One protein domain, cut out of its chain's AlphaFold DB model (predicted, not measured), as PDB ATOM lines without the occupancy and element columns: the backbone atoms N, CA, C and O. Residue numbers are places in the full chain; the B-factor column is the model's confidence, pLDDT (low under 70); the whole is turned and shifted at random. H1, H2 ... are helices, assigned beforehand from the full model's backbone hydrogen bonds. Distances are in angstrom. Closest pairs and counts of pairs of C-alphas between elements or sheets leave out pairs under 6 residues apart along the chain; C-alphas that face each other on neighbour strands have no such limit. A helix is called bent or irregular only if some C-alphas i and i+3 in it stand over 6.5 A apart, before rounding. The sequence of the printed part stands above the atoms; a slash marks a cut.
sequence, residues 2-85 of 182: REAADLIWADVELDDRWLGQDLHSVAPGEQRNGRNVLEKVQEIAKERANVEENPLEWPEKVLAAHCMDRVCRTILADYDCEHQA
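AT A GLANCE: This is residues 2 to 85 of the 182 residues of the protein "Hypothetical protein" of Spirodela intermedia (UniProt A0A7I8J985). A helical hairpin makes the body: the long helix H3 with H2 folded back beside it, running the opposite way. H1 stands at about a right angle to H3 and meets its first turns, and a long loop, residues 16 to 33, leads from H1 over to the beginning of H2. The printed part has 84 residues with three named helices, H1, H2 and H3 in chain order, and no named strand; the class is all helix. It is compact, with a radius of gyration of the C-alphas of 13.7 A, and spans 39 by 29 by 20 A.

IN THESE COORDINATES: H3, residues 60 to 82, is the longest helix, 33.3 A from C-alpha 60 at (79.892, 123.597, 85.995) to C-alpha 82 at (108.501, 110.914, 97.422). It is neither bent nor irregular, but only just: C-alphas 79 and 82 are 6.0 A apart. H2, residues 34 to 48, measures 21.1 A. H1, residues 2 to 15, measures 19.6 A and begins with C-alpha 2 at (76.868, 117.153, 91.496).

HOW THE PARTS SIT: H3 and H2 form a helical hairpin and touch, their closest C-alphas being those of Ala 65 and Ala 45, 4.6 A apart. They run opposite ways at a shallow tilt of 34 degrees, only just short of steep. H1 touches H3 with residues 3 to 8 alone, and H3 touches H1 with residues 60 to 64 alone; the closest C-alphas are those of Ala 4 and Glu 60, 4.4 A apart. Their lines stand about perpendicular, at 77 degrees. H1 and H2 are apart. In H2 and H3 every O i to N i+4 pair is within hydrogen-bond range; in H1 9 of 10 are. Residues 17 to 18 pair antiparallel with residues 21 to 22.

THE WHOLE: The two C-alphas farthest apart, those of Glu 30 and Leu 56, are 41.1 A apart. The printed part has no cut. Both links are long, with 18 residues from H1 to H2 and 11 from H2 to H3. The mean pLDDT of the printed part is 81.5; residues 27 to 28, 30 to 31, 51 to 53 and 81 to 85 are under 70.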
ATOM      1  N   ARG A   2      77.484 118.351  92.103       77.81
ATOM      2  CA  ARG A   2      76.868 117.153  91.496       77.81
ATOM      3  C   ARG A   2      76.659 117.295  89.985       77.81
ATOM      4  O   ARG A   2      77.251 116.548  89.234       77.81
ATOM      5  N   GLU A   3      75.960 118.343  89.559       83.00
ATOM      6  CA  GLU A   3      75.702 118.609  88.132       83.00
ATOM      7  C   GLU A   3      76.994 118.755  87.311       83.00
ATOM      8  O   GLU A   3      77.069 118.308  86.170       83.00
ATOM      9  N   ALA A   4      78.046 119.324  87.910       83.38
ATOM     10  CA  ALA A   4      79.359 119.398  87.284       83.38
ATOM     11  C   ALA A   4      80.029 118.026  87.159       83.38
ATOM     12  O   ALA A   4      80.620 117.742  86.124       83.38
ATOM     13  N   ALA A   5      79.929 117.173  88.178       84.44
ATOM     14  CA  ALA A   5      80.425 115.806  88.103       84.44
ATOM     15  C   ALA A   5      79.655 115.002  87.048       84.44
ATOM     16  O   ALA A   5      80.294 114.409  86.188       84.44
ATOM     17  N   ASP A   6      78.320 115.066  87.044       86.50
ATOM     18  CA  ASP A   6      77.461 114.341  86.097       86.50
ATOM     19  C   ASP A   6      77.761 114.740  84.644       86.50
ATOM     20  O   ASP A   6      77.948 113.888  83.776       86.50
ATOM     21  N   LEU A   7      77.870 116.049  84.382       86.50
ATOM     22  CA  LEU A   7      78.185 116.585  83.056       86.50
ATOM     23  C   LEU A   7      79.548 116.099  82.550       86.50
ATOM     24  O   LEU A   7      79.697 115.746  81.381       86.50
ATOM     25  N   ILE A   8      80.557 116.149  83.415       88.25
ATOM     26  CA  ILE A   8      81.942 115.857  83.043       88.25
ATOM     27  C   ILE A   8      82.170 114.357  82.943       88.25
ATOM     28  O   ILE A   8      82.871 113.914  82.039       88.25
ATOM     29  N   TRP A   9      81.562 113.581  83.836       87.88
ATOM     30  CA  TRP A   9      81.644 112.130  83.813       87.88
ATOM     31  C   TRP A   9      81.004 111.555  82.550       87.88
ATOM     32  O   TRP A   9      81.587 110.670  81.937       87.88
ATOM     33  N   ALA A  10      79.883 112.121  82.094       88.75
ATOM     34  CA  ALA A  10      79.267 111.714  80.835       88.75
ATOM     35  C   ALA A  10      80.194 111.914  79.617       88.75
ATOM     36  O   ALA A  10      80.252 111.037  78.762       88.75
ATOM     37  N   ASP A  11      80.938 113.026  79.533       88.06
ATOM     38  CA  ASP A  11      81.899 113.274  78.435       88.06
ATOM     39  C   ASP A  11      83.059 112.258  78.476       88.06
ATOM     40  O   ASP A  11      83.520 111.793  77.434       88.06
ATOM     41  N   VAL A  12      83.489 111.859  79.679       89.31
ATOM     42  CA  VAL A  12      84.552 110.859  79.863       89.31
ATOM     43  C   VAL A  12      84.059 109.462  79.498       89.31
ATOM     44  O   VAL A  12      84.728 108.763  78.750       89.31
ATOM     45  N   GLU A  13      82.898 109.053  80.010       89.25
ATOM     46  CA  GLU A  13      82.375 107.692  79.855       89.25
ATOM     47  C   GLU A  13      81.852 107.408  78.442       89.25
ATOM     48  O   GLU A  13      81.993 106.290  77.947       89.25
ATOM     49  N   LEU A  14      81.233 108.398  77.791       90.00
ATOM     50  CA  LEU A  14      80.590 108.204  76.489       90.00
ATOM     51  C   LEU A  14      81.509 108.523  75.313       90.00
ATOM     52  O   LEU A  14      81.379 107.897  74.261       90.00
ATOM     53  N   ASP A  15      82.392 109.509  75.473       86.69
ATOM     54  CA  ASP A  15      83.150 110.084  74.364       86.69
ATOM     55  C   ASP A  15      84.676 110.001  74.548       86.69
ATOM     56  O   ASP A  15      85.399 110.467  73.669       86.69
ATOM     57  N   ASP A  16      85.179 109.437  75.656       87.94
ATOM     58  CA  ASP A  16      86.605 109.449  76.030       87.94
ATOM     59  C   ASP A  16      87.195 110.877  76.034       87.94
ATOM     60  O   ASP A  16      88.361 111.121  75.697       87.94
ATOM     61  N   ARG A  17      86.372 111.862  76.419       89.88
ATOM     62  CA  ARG A  17      86.735 113.281  76.434       89.88
ATOM     63  C   ARG A  17      86.618 113.895  77.815       89.88
ATOM     64  O   ARG A  17      85.815 113.498  78.645       89.88
ATOM     65  N   TRP A  18      87.393 114.944  78.045       88.94
ATOM     66  CA  TRP A  18      87.254 115.777  79.228       88.94
ATOM     67  C   TRP A  18      87.234 117.251  78.840       88.94
ATOM     68  O   TRP A  18      88.179 117.763  78.235       88.94
ATOM     69  N   LEU A  19      86.136 117.945  79.157       86.69
ATOM     70  CA  LEU A  19      85.889 119.328  78.722       86.69
ATOM     71  C   LEU A  19      86.042 119.497  77.198       86.69
ATOM     72  O   LEU A  19      86.572 120.508  76.713       86.69
ATOM     73  N   GLY A  20      85.573 118.498  76.446       84.19
ATOM     74  CA  GLY A  20      85.671 118.444  74.989       84.19
ATOM     75  C   GLY A  20      87.077 118.178  74.439       84.19
ATOM     76  O   GLY A  20      87.253 118.280  73.228       84.19
ATOM     77  N   GLN A  21      88.064 117.863  75.285       86.31
ATOM     78  CA  GLN A  21      89.390 117.416  74.850       86.31
ATOM     79  C   GLN A  21      89.456 115.893  74.818       86.31
ATOM     80  O   GLN A  21      89.099 115.250  75.797       86.31
ATOM     81  N   ASP A  22      89.949 115.329  73.720       88.06
ATOM     82  CA  ASP A  22      90.169 113.887  73.565       88.06
ATOM     83  C   ASP A  22      91.282 113.399  74.503       88.06
ATOM     84  O   ASP A  22      92.438 113.816  74.370       88.06
ATOM     85  N   LEU A  23      90.952 112.495  75.430       83.62
ATOM     86  CA  LEU A  23      91.898 111.955  76.407       83.62
ATOM     87  C   LEU A  23      92.987 111.083  75.767       83.62
ATOM     88  O   LEU A  23      94.101 111.014  76.295       83.62
ATOM     89  N   HIS A  24      92.740 110.473  74.606       81.75
ATOM     90  CA  HIS A  24      93.771 109.736  73.868       81.75
ATOM     91  C   HIS A  24      94.830 110.665  73.269       81.75
ATOM     92  O   HIS A  24      95.978 110.256  73.079       81.75
ATOM     93  N   SER A  25      94.468 111.924  73.023       82.19
ATOM     94  CA  SER A  25      95.380 112.942  72.501       82.19
ATOM     95  C   SER A  25      96.278 113.574  73.574       82.19
ATOM     96  O   SER A  25      97.272 114.220  73.240       82.19
ATOM     97  N   VAL A  26      95.968 113.362  74.860       78.00
ATOM     98  CA  VAL A  26      96.650 113.995  76.004       78.00
ATOM     99  C   VAL A  26      98.088 113.487  76.181       78.00
ATOM    100  O   VAL A  26      98.949 114.238  76.628       78.00
ATOM    101  N   ALA A  27      98.397 112.246  75.791       67.94
ATOM    102  CA  ALA A  27      99.765 111.719  75.840       67.94
ATOM    103  C   ALA A  27     100.027 110.692  74.719       67.94
ATOM    104  O   ALA A  27      99.882 109.484  74.937       67.94
ATOM    105  N   PRO A  28     100.405 111.144  73.510       65.75
ATOM    106  CA  PRO A  28     100.675 110.251  72.391       65.75
ATOM    107  C   PRO A  28     102.061 109.581  72.492       65.75
ATOM    108  O   PRO A  28     103.063 110.221  72.807       65.75
ATOM    109  N   GLY A  29     102.132 108.296  72.128       70.00
ATOM    110  CA  GLY A  29     103.386 107.587  71.834       70.00
ATOM    111  C   GLY A  29     104.151 106.999  73.032       70.00
ATOM    112  O   GLY A  29     103.590 106.732  74.091       70.00
ATOM    113  N   GLU A  30     105.455 106.763  72.833       59.28
ATOM    114  CA  GLU A  30     106.366 106.046  73.752       59.28
ATOM    115  C   GLU A  30     106.719 106.820  75.042       59.28
ATOM    116  O   GLU A  30     107.344 106.263  75.939       59.28
ATOM    117  N   GLN A  31     106.299 108.085  75.174       62.31
ATOM    118  CA  GLN A  31     106.506 108.919  76.371       62.31
ATOM    119  C   GLN A  31     105.299 108.933  77.327       62.31
ATOM    120  O   GLN A  31     105.217 109.779  78.219       62.31
ATOM    121  N   ARG A  32     104.335 108.024  77.154       71.31
ATOM    122  CA  ARG A  32     103.146 107.948  78.010       71.31
ATOM    123  C   ARG A  32     103.498 107.360  79.381       71.31
ATOM    124  O   ARG A  32     103.613 106.148  79.523       71.31
ATOM    125  N   ASN A  33     103.627 108.225  80.383       77.69
ATOM    126  CA  ASN A  33     103.680 107.865  81.802       77.69
ATOM    127  C   ASN A  33     102.646 108.692  82.589       77.69
ATOM    128  O   ASN A  33     102.133 109.696  82.076       77.69
ATOM    129  N   GLY A  34     102.321 108.273  83.814       77.88
ATOM    130  CA  GLY A  34     101.299 108.930  84.635       77.88
ATOM    131  C   GLY A  34     101.573 110.418  84.879       77.88
ATOM    132  O   GLY A  34     100.647 111.228  84.837       77.88
ATOM    133  N   ARG A  35     102.846 110.799  85.042       80.56
ATOM    134  CA  ARG A  35     103.270 112.193  85.255       80.56
ATOM    135  C   ARG A  35     102.937 113.085  84.057       80.56
ATOM    136  O   ARG A  35     102.265 114.094  84.228       80.56
ATOM    137  N   ASN A  36     103.331 112.683  82.852       82.19
ATOM    138  CA  ASN A  36     103.098 113.450  81.625       82.19
ATOM    139  C   ASN A  36     101.596 113.618  81.344       82.19
ATOM    140  O   ASN A  36     101.156 114.681  80.911       82.19
ATOM    141  N   VAL A  37     100.797 112.581  81.631       84.44
ATOM    142  CA  VAL A  37      99.332 112.663  81.541       84.44
ATOM    143  C   VAL A  37      98.793 113.693  82.535       84.44
ATOM    144  O   VAL A  37      98.017 114.561  82.143       84.44
ATOM    145  N   LEU A  38      99.221 113.644  83.800       86.44
ATOM    146  CA  LEU A  38      98.780 114.586  84.833       86.44
ATOM    147  C   LEU A  38      99.176 116.033  84.527       86.44
ATOM    148  O   LEU A  38      98.352 116.927  84.707       86.44
ATOM    149  N   GLU A  39     100.396 116.274  84.044       87.94
ATOM    150  CA  GLU A  39     100.854 117.607  83.632       87.94
ATOM    151  C   GLU A  39      99.989 118.165  82.500       87.94
ATOM    152  O   GLU A  39      99.549 119.315  82.563       87.94
ATOM    153  N   LYS A  40      99.675 117.340  81.494       88.38
ATOM    154  CA  LYS A  40      98.855 117.776  80.362       88.38
ATOM    155  C   LYS A  40      97.396 118.013  80.752       88.38
ATOM    156  O   LYS A  40      96.808 119.009  80.334       88.38
ATOM    157  N   VAL A  41      96.811 117.148  81.582       89.38
ATOM    158  CA  VAL A  41      95.461 117.371  82.128       89.38
ATOM    159  C   VAL A  41      95.429 118.644  82.978       89.38
ATOM    160  O   VAL A  41      94.493 119.433  82.847       89.38
ATOM    161  N   GLN A  42      96.461 118.901  83.791       91.25
ATOM    162  CA  GLN A  42      96.567 120.137  84.571       91.25
ATOM    163  C   GLN A  42      96.645 121.381  83.677       91.25
ATOM    164  O   GLN A  42      96.022 122.394  83.987       91.25
ATOM    165  N   GLU A  43      97.406 121.328  82.584       90.38
ATOM    166  CA  GLU A  43      97.510 122.427  81.619       90.38
ATOM    167  C   GLU A  43      96.138 122.760  81.019       90.38
ATOM    168  O   GLU A  43      95.691 123.903  81.111       90.38
ATOM    169  N   ILE A  44      95.418 121.748  80.522       89.06
ATOM    170  CA  ILE A  44      94.052 121.909  80.000       89.06
ATOM    171  C   ILE A  44      93.136 122.495  81.082       89.06
ATOM    172  O   ILE A  44      92.349 123.402  80.819       89.06
ATOM    173  N   ALA A  45      93.235 121.992  82.313       91.00
ATOM    174  CA  ALA A  45      92.440 122.473  83.431       91.00
ATOM    175  C   ALA A  45      92.702 123.960  83.724       91.00
ATOM    176  O   ALA A  45      91.752 124.728  83.841       91.00
ATOM    177  N   LYS A  46      93.967 124.393  83.760       90.62
ATOM    178  CA  LYS A  46      94.349 125.802  83.967       90.62
ATOM    179  C   LYS A  46      93.814 126.720  82.872       90.62
ATOM    180  O   LYS A  46      93.325 127.802  83.180       90.62
ATOM    181  N   GLU A  47      93.872 126.290  81.613       88.38
ATOM    182  CA  GLU A  47      93.323 127.060  80.488       88.38
ATOM    183  C   GLU A  47      91.803 127.247  80.599       88.38
ATOM    184  O   GLU A  47      91.267 128.298  80.241       88.38
ATOM    185  N   ARG A  48      91.102 126.223  81.097       84.94
ATOM    186  CA  ARG A  48      89.637 126.199  81.233       84.94
ATOM    187  C   ARG A  48      89.132 126.847  82.525       84.94
ATOM    188  O   ARG A  48      87.969 127.236  82.581       84.94
ATOM    189  N   ALA A  49      89.986 126.981  83.532       82.56
ATOM    190  CA  ALA A  49      89.685 127.529  84.853       82.56
ATOM    191  C   ALA A  49      89.706 129.075  84.898       82.56
ATOM    192  O   ALA A  49      90.033 129.664  85.924       82.56
ATOM    193  N   ASN A  50      89.432 129.763  83.787       72.50
ATOM    194  CA  ASN A  50      89.614 131.212  83.706       72.50
ATOM    195  C   ASN A  50      88.299 132.006  83.895       72.50
ATOM    196  O   ASN A  50      87.278 131.673  83.297       72.50
ATOM    197  N   VAL A  51      88.426 133.144  84.598       65.06
ATOM    198  CA  VAL A  51      87.578 134.365  84.597       65.06
ATOM    199  C   VAL A  51      86.326 134.472  85.493       65.06
ATOM    200  O   VAL A  51      85.435 135.247  85.166       65.06
ATOM    201  N   GLU A  52      86.258 133.865  86.678       59.34
ATOM    202  CA  GLU A  52      85.260 134.315  87.675       59.34
ATOM    203  C   GLU A  52      85.856 134.431  89.082       59.34
ATOM    204  O   GLU A  52      86.439 133.485  89.606       59.34
ATOM    205  N   GLU A  53      85.714 135.605  89.708       67.31
ATOM    206  CA  GLU A  53      86.272 135.879  91.044       67.31
ATOM    207  C   GLU A  53      85.547 135.115  92.160       67.31
ATOM    208  O   GLU A  53      86.118 134.916  93.232       67.31
ATOM    209  N   ASN A  54      84.303 134.682  91.920       79.06
ATOM    210  CA  ASN A  54      83.453 134.056  92.925       79.06
ATOM    211  C   ASN A  54      83.244 132.552  92.656       79.06
ATOM    212  O   ASN A  54      82.437 132.193  91.798       79.06
ATOM    213  N   PRO A  55      83.872 131.655  93.440       77.19
ATOM    214  CA  PRO A  55      83.725 130.207  93.284       77.19
ATOM    215  C   PRO A  55      82.302 129.664  93.442       77.19
ATOM    216  O   PRO A  55      82.032 128.533  93.045       77.19
ATOM    217  N   LEU A  56      81.398 130.436  94.056       78.69
ATOM    218  CA  LEU A  56      79.996 130.050  94.231       78.69
ATOM    219  C   LEU A  56      79.161 130.234  92.959       78.69
ATOM    220  O   LEU A  56      78.071 129.673  92.877       78.69
ATOM    221  N   GLU A  57      79.653 131.018  92.001       83.19
ATOM    222  CA  GLU A  57      78.944 131.355  90.761       83.19
ATOM    223  C   GLU A  57      79.527 130.647  89.534       83.19
ATOM    224  O   GLU A  57      78.929 130.707  88.463       83.19
ATOM    225  N   TRP A  58      80.628 129.907  89.712       87.38
ATOM    226  CA  TRP A  58      81.314 129.212  88.630       87.38
ATOM    227  C   TRP A  58      80.388 128.279  87.846       87.38
ATOM    228  O   TRP A  58      79.806 127.361  88.439       87.38
ATOM    229  N   PRO A  59      80.345 128.410  86.504       88.69
ATOM    230  CA  PRO A  59      79.743 127.412  85.640       88.69
ATOM    231  C   PRO A  59      80.329 126.027  85.911       88.69
ATOM    232  O   PRO A  59      81.507 125.882  86.249       88.69
ATOM    233  N   GLU A  60      79.546 124.982  85.665       88.00
ATOM    234  CA  GLU A  60      79.892 123.597  85.995       88.00
ATOM    235  C   GLU A  60      81.248 123.180  85.412       88.00
ATOM    236  O   GLU A  60      82.070 122.553  86.082       88.00
ATOM    237  N   LYS A  61      81.512 123.589  84.166       88.38
ATOM    238  CA  LYS A  61      82.769 123.316  83.456       88.38
ATOM    239  C   LYS A  61      83.968 124.039  84.072       88.38
ATOM    240  O   LYS A  61      85.055 123.468  84.116       88.38
ATOM    241  N   VAL A  62      83.771 125.269  84.545       89.44
ATOM    242  CA  VAL A  62      84.812 126.079  85.199       89.44
ATOM    243  C   VAL A  62      85.132 125.488  86.569       89.44
ATOM    244  O   VAL A  62      86.298 125.265  86.888       89.44
ATOM    245  N   LEU A  63      84.103 125.125  87.337       88.94
ATOM    246  CA  LEU A  63      84.259 124.438  88.615       88.94
ATOM    247  C   LEU A  63      85.024 123.117  88.459       88.94
ATOM    248  O   LEU A  63      85.987 122.873  89.185       88.94
ATOM    249  N   ALA A  64      84.643 122.290  87.482       88.88
ATOM    250  CA  ALA A  64      85.338 121.041  87.191       88.88
ATOM    251  C   ALA A  64      86.805 121.263  86.790       88.88
ATOM    252  O   ALA A  64      87.680 120.527  87.248       88.88
ATOM    253  N   ALA A  65      87.085 122.298  85.992       91.19
ATOM    254  CA  ALA A  65      88.442 122.672  85.615       91.19
ATOM    255  C   ALA A  65      89.286 123.086  86.832       91.19
ATOM    256  O   ALA A  65      90.382 122.564  87.018       91.19
ATOM    257  N   HIS A  66      88.768 123.944  87.716       89.75
ATOM    258  CA  HIS A  66      89.466 124.316  88.952       89.75
ATOM    259  C   HIS A  66      89.716 123.122  89.875       89.75
ATOM    260  O   HIS A  66      90.800 123.002  90.453       89.75
ATOM    261  N   CYS A  67      88.732 122.233  90.027       88.25
ATOM    262  CA  CYS A  67      88.896 121.003  90.797       88.25
ATOM    263  C   CYS A  67      90.013 120.132  90.213       88.25
ATOM    264  O   CYS A  67      90.887 119.696  90.960       88.25
ATOM    265  N   MET A  68      90.020 119.931  88.893       88.75
ATOM    266  CA  MET A  68      91.029 119.116  88.219       88.75
ATOM    267  C   MET A  68      92.429 119.728  88.321       88.75
ATOM    268  O   MET A  68      93.369 119.026  88.675       88.75
ATOM    269  N   ASP A  69      92.577 121.039  88.111       90.88
ATOM    270  CA  ASP A  69      93.860 121.734  88.285       90.88
ATOM    271  C   ASP A  69      94.410 121.551  89.707       90.88
ATOM    272  O   ASP A  69      95.586 121.214  89.886       90.88
ATOM    273  N   ARG A  70      93.558 121.727  90.727       88.62
ATOM    274  CA  ARG A  70      93.945 121.526  92.130       88.62
ATOM    275  C   ARG A  70      94.366 120.091  92.403       88.62
ATOM    276  O   ARG A  70      95.422 119.895  92.995       88.62
ATOM    277  N   VAL A  71      93.572 119.114  91.966       86.44
ATOM    278  CA  VAL A  71      93.877 117.692  92.149       86.44
ATOM    279  C   VAL A  71      95.192 117.349  91.455       86.44
ATOM    280  O   VAL A  71      96.117 116.912  92.129       86.44
ATOM    281  N   CYS A  72      95.349 117.647  90.163       88.12
ATOM    282  CA  CYS A  72      96.596 117.391  89.443       88.12
ATOM    283  C   CYS A  72      97.802 118.073  90.098       88.12
ATOM    284  O   CYS A  72      98.864 117.465  90.180       88.12
ATOM    285  N   ARG A  73      97.653 119.302  90.616       88.50
ATOM    286  CA  ARG A  73      98.726 119.989  91.354       88.50
ATOM    287  C   ARG A  73      99.153 119.220  92.598       88.50
ATOM    288  O   ARG A  73     100.348 119.043  92.800       88.50
ATOM    289  N   THR A  74      98.197 118.784  93.414       83.69
ATOM    290  CA  THR A  74      98.487 118.010  94.628       83.69
ATOM    291  C   THR A  74      99.169 116.690  94.284       83.69
ATOM    292  O   THR A  74     100.159 116.343  94.915       83.69
ATOM    293  N   ILE A  75      98.685 115.992  93.255       81.81
ATOM    294  CA  ILE A  75      99.269 114.722  92.816       81.81
ATOM    295  C   ILE A  75     100.705 114.919  92.310       81.81
ATOM    296  O   ILE A  75     101.591 114.156  92.676       81.81
ATOM    297  N   LEU A  76     100.947 115.935  91.474       83.94
ATOM    298  CA  LEU A  76     102.277 116.214  90.921       83.94
ATOM    299  C   LEU A  76     103.281 116.620  92.008       83.94
ATOM    300  O   LEU A  76     104.425 116.187  91.955       83.94
ATOM    301  N   ALA A  77     102.850 117.392  93.012       81.62
ATOM    302  CA  ALA A  77     103.705 117.753  94.141       81.62
ATOM    303  C   ALA A  77     104.147 116.517  94.949       81.62
ATOM    304  O   ALA A  77     105.325 116.374  95.254       81.62
ATOM    305  N   ASP A  78     103.226 115.590  95.232       74.12
ATOM    306  CA  ASP A  78     103.531 114.324  95.921       74.12
ATOM    307  C   ASP A  78     104.431 113.400  95.072       74.12
ATOM    308  O   ASP A  78     105.339 112.736  95.585       74.12
ATOM    309  N   TYR A  79     104.225 113.411  93.749       71.75
ATOM    310  CA  TYR A  79     105.051 112.678  92.792       71.75
ATOM    311  C   TYR A  79     106.516 113.137  92.834       71.75
ATOM    312  O   TYR A  79     107.420 112.304  92.877       71.75
ATOM    313  N   ASP A  80     106.752 114.452  92.853       70.56
ATOM    314  CA  ASP A  80     108.098 115.034  92.832       70.56
ATOM    315  C   ASP A  80     108.829 114.907  94.194       70.56
ATOM    316  O   ASP A  80     110.061 114.858  94.217       70.56
ATOM    317  N   CYS A  81     108.103 114.801  95.320       63.94
ATOM    318  CA  CYS A  81     108.682 114.713  96.672       63.94
ATOM    319  C   CYS A  81     109.095 113.294  97.112       63.94
ATOM    320  O   CYS A  81     110.148 113.140  97.731       63.94
ATOM    321  N   GLU A  82     108.299 112.255  96.826       55.78
ATOM    322  CA  GLU A  82     108.501 110.914  97.422       55.78
ATOM    323  C   GLU A  82     108.659 109.768  96.404       55.78
ATOM    324  O   GLU A  82     109.070 108.657  96.763       55.78
ATOM    325  N   HIS A  83     108.381 110.003  95.118       54.66
ATOM    326  CA  HIS A  83     108.107 108.918  94.177       54.66
ATOM    327  C   HIS A  83     108.949 109.005  92.902       54.66
ATOM    328  O   HIS A  83     108.513 109.480  91.857       54.66
ATOM    329  N   GLN A  84     110.152 108.423  92.943       54.19
ATOM    330  CA  GLN A  84     110.862 108.054  91.716       54.19
ATOM    331  C   GLN A  84     109.998 107.092  90.872       54.19
ATOM    332  O   GLN A  84     109.949 105.895  91.137       54.19
ATOM    333  N   ALA A  85     109.325 107.649  89.862       59.69
ATOM    334  CA  ALA A  85     108.948 107.038  88.587       59.69
ATOM    335  C   ALA A  85     108.337 105.617  88.618       59.69
ATOM    336  O   ALA A  85     108.810 104.734  87.904       59.69
TER     337      ALA A  85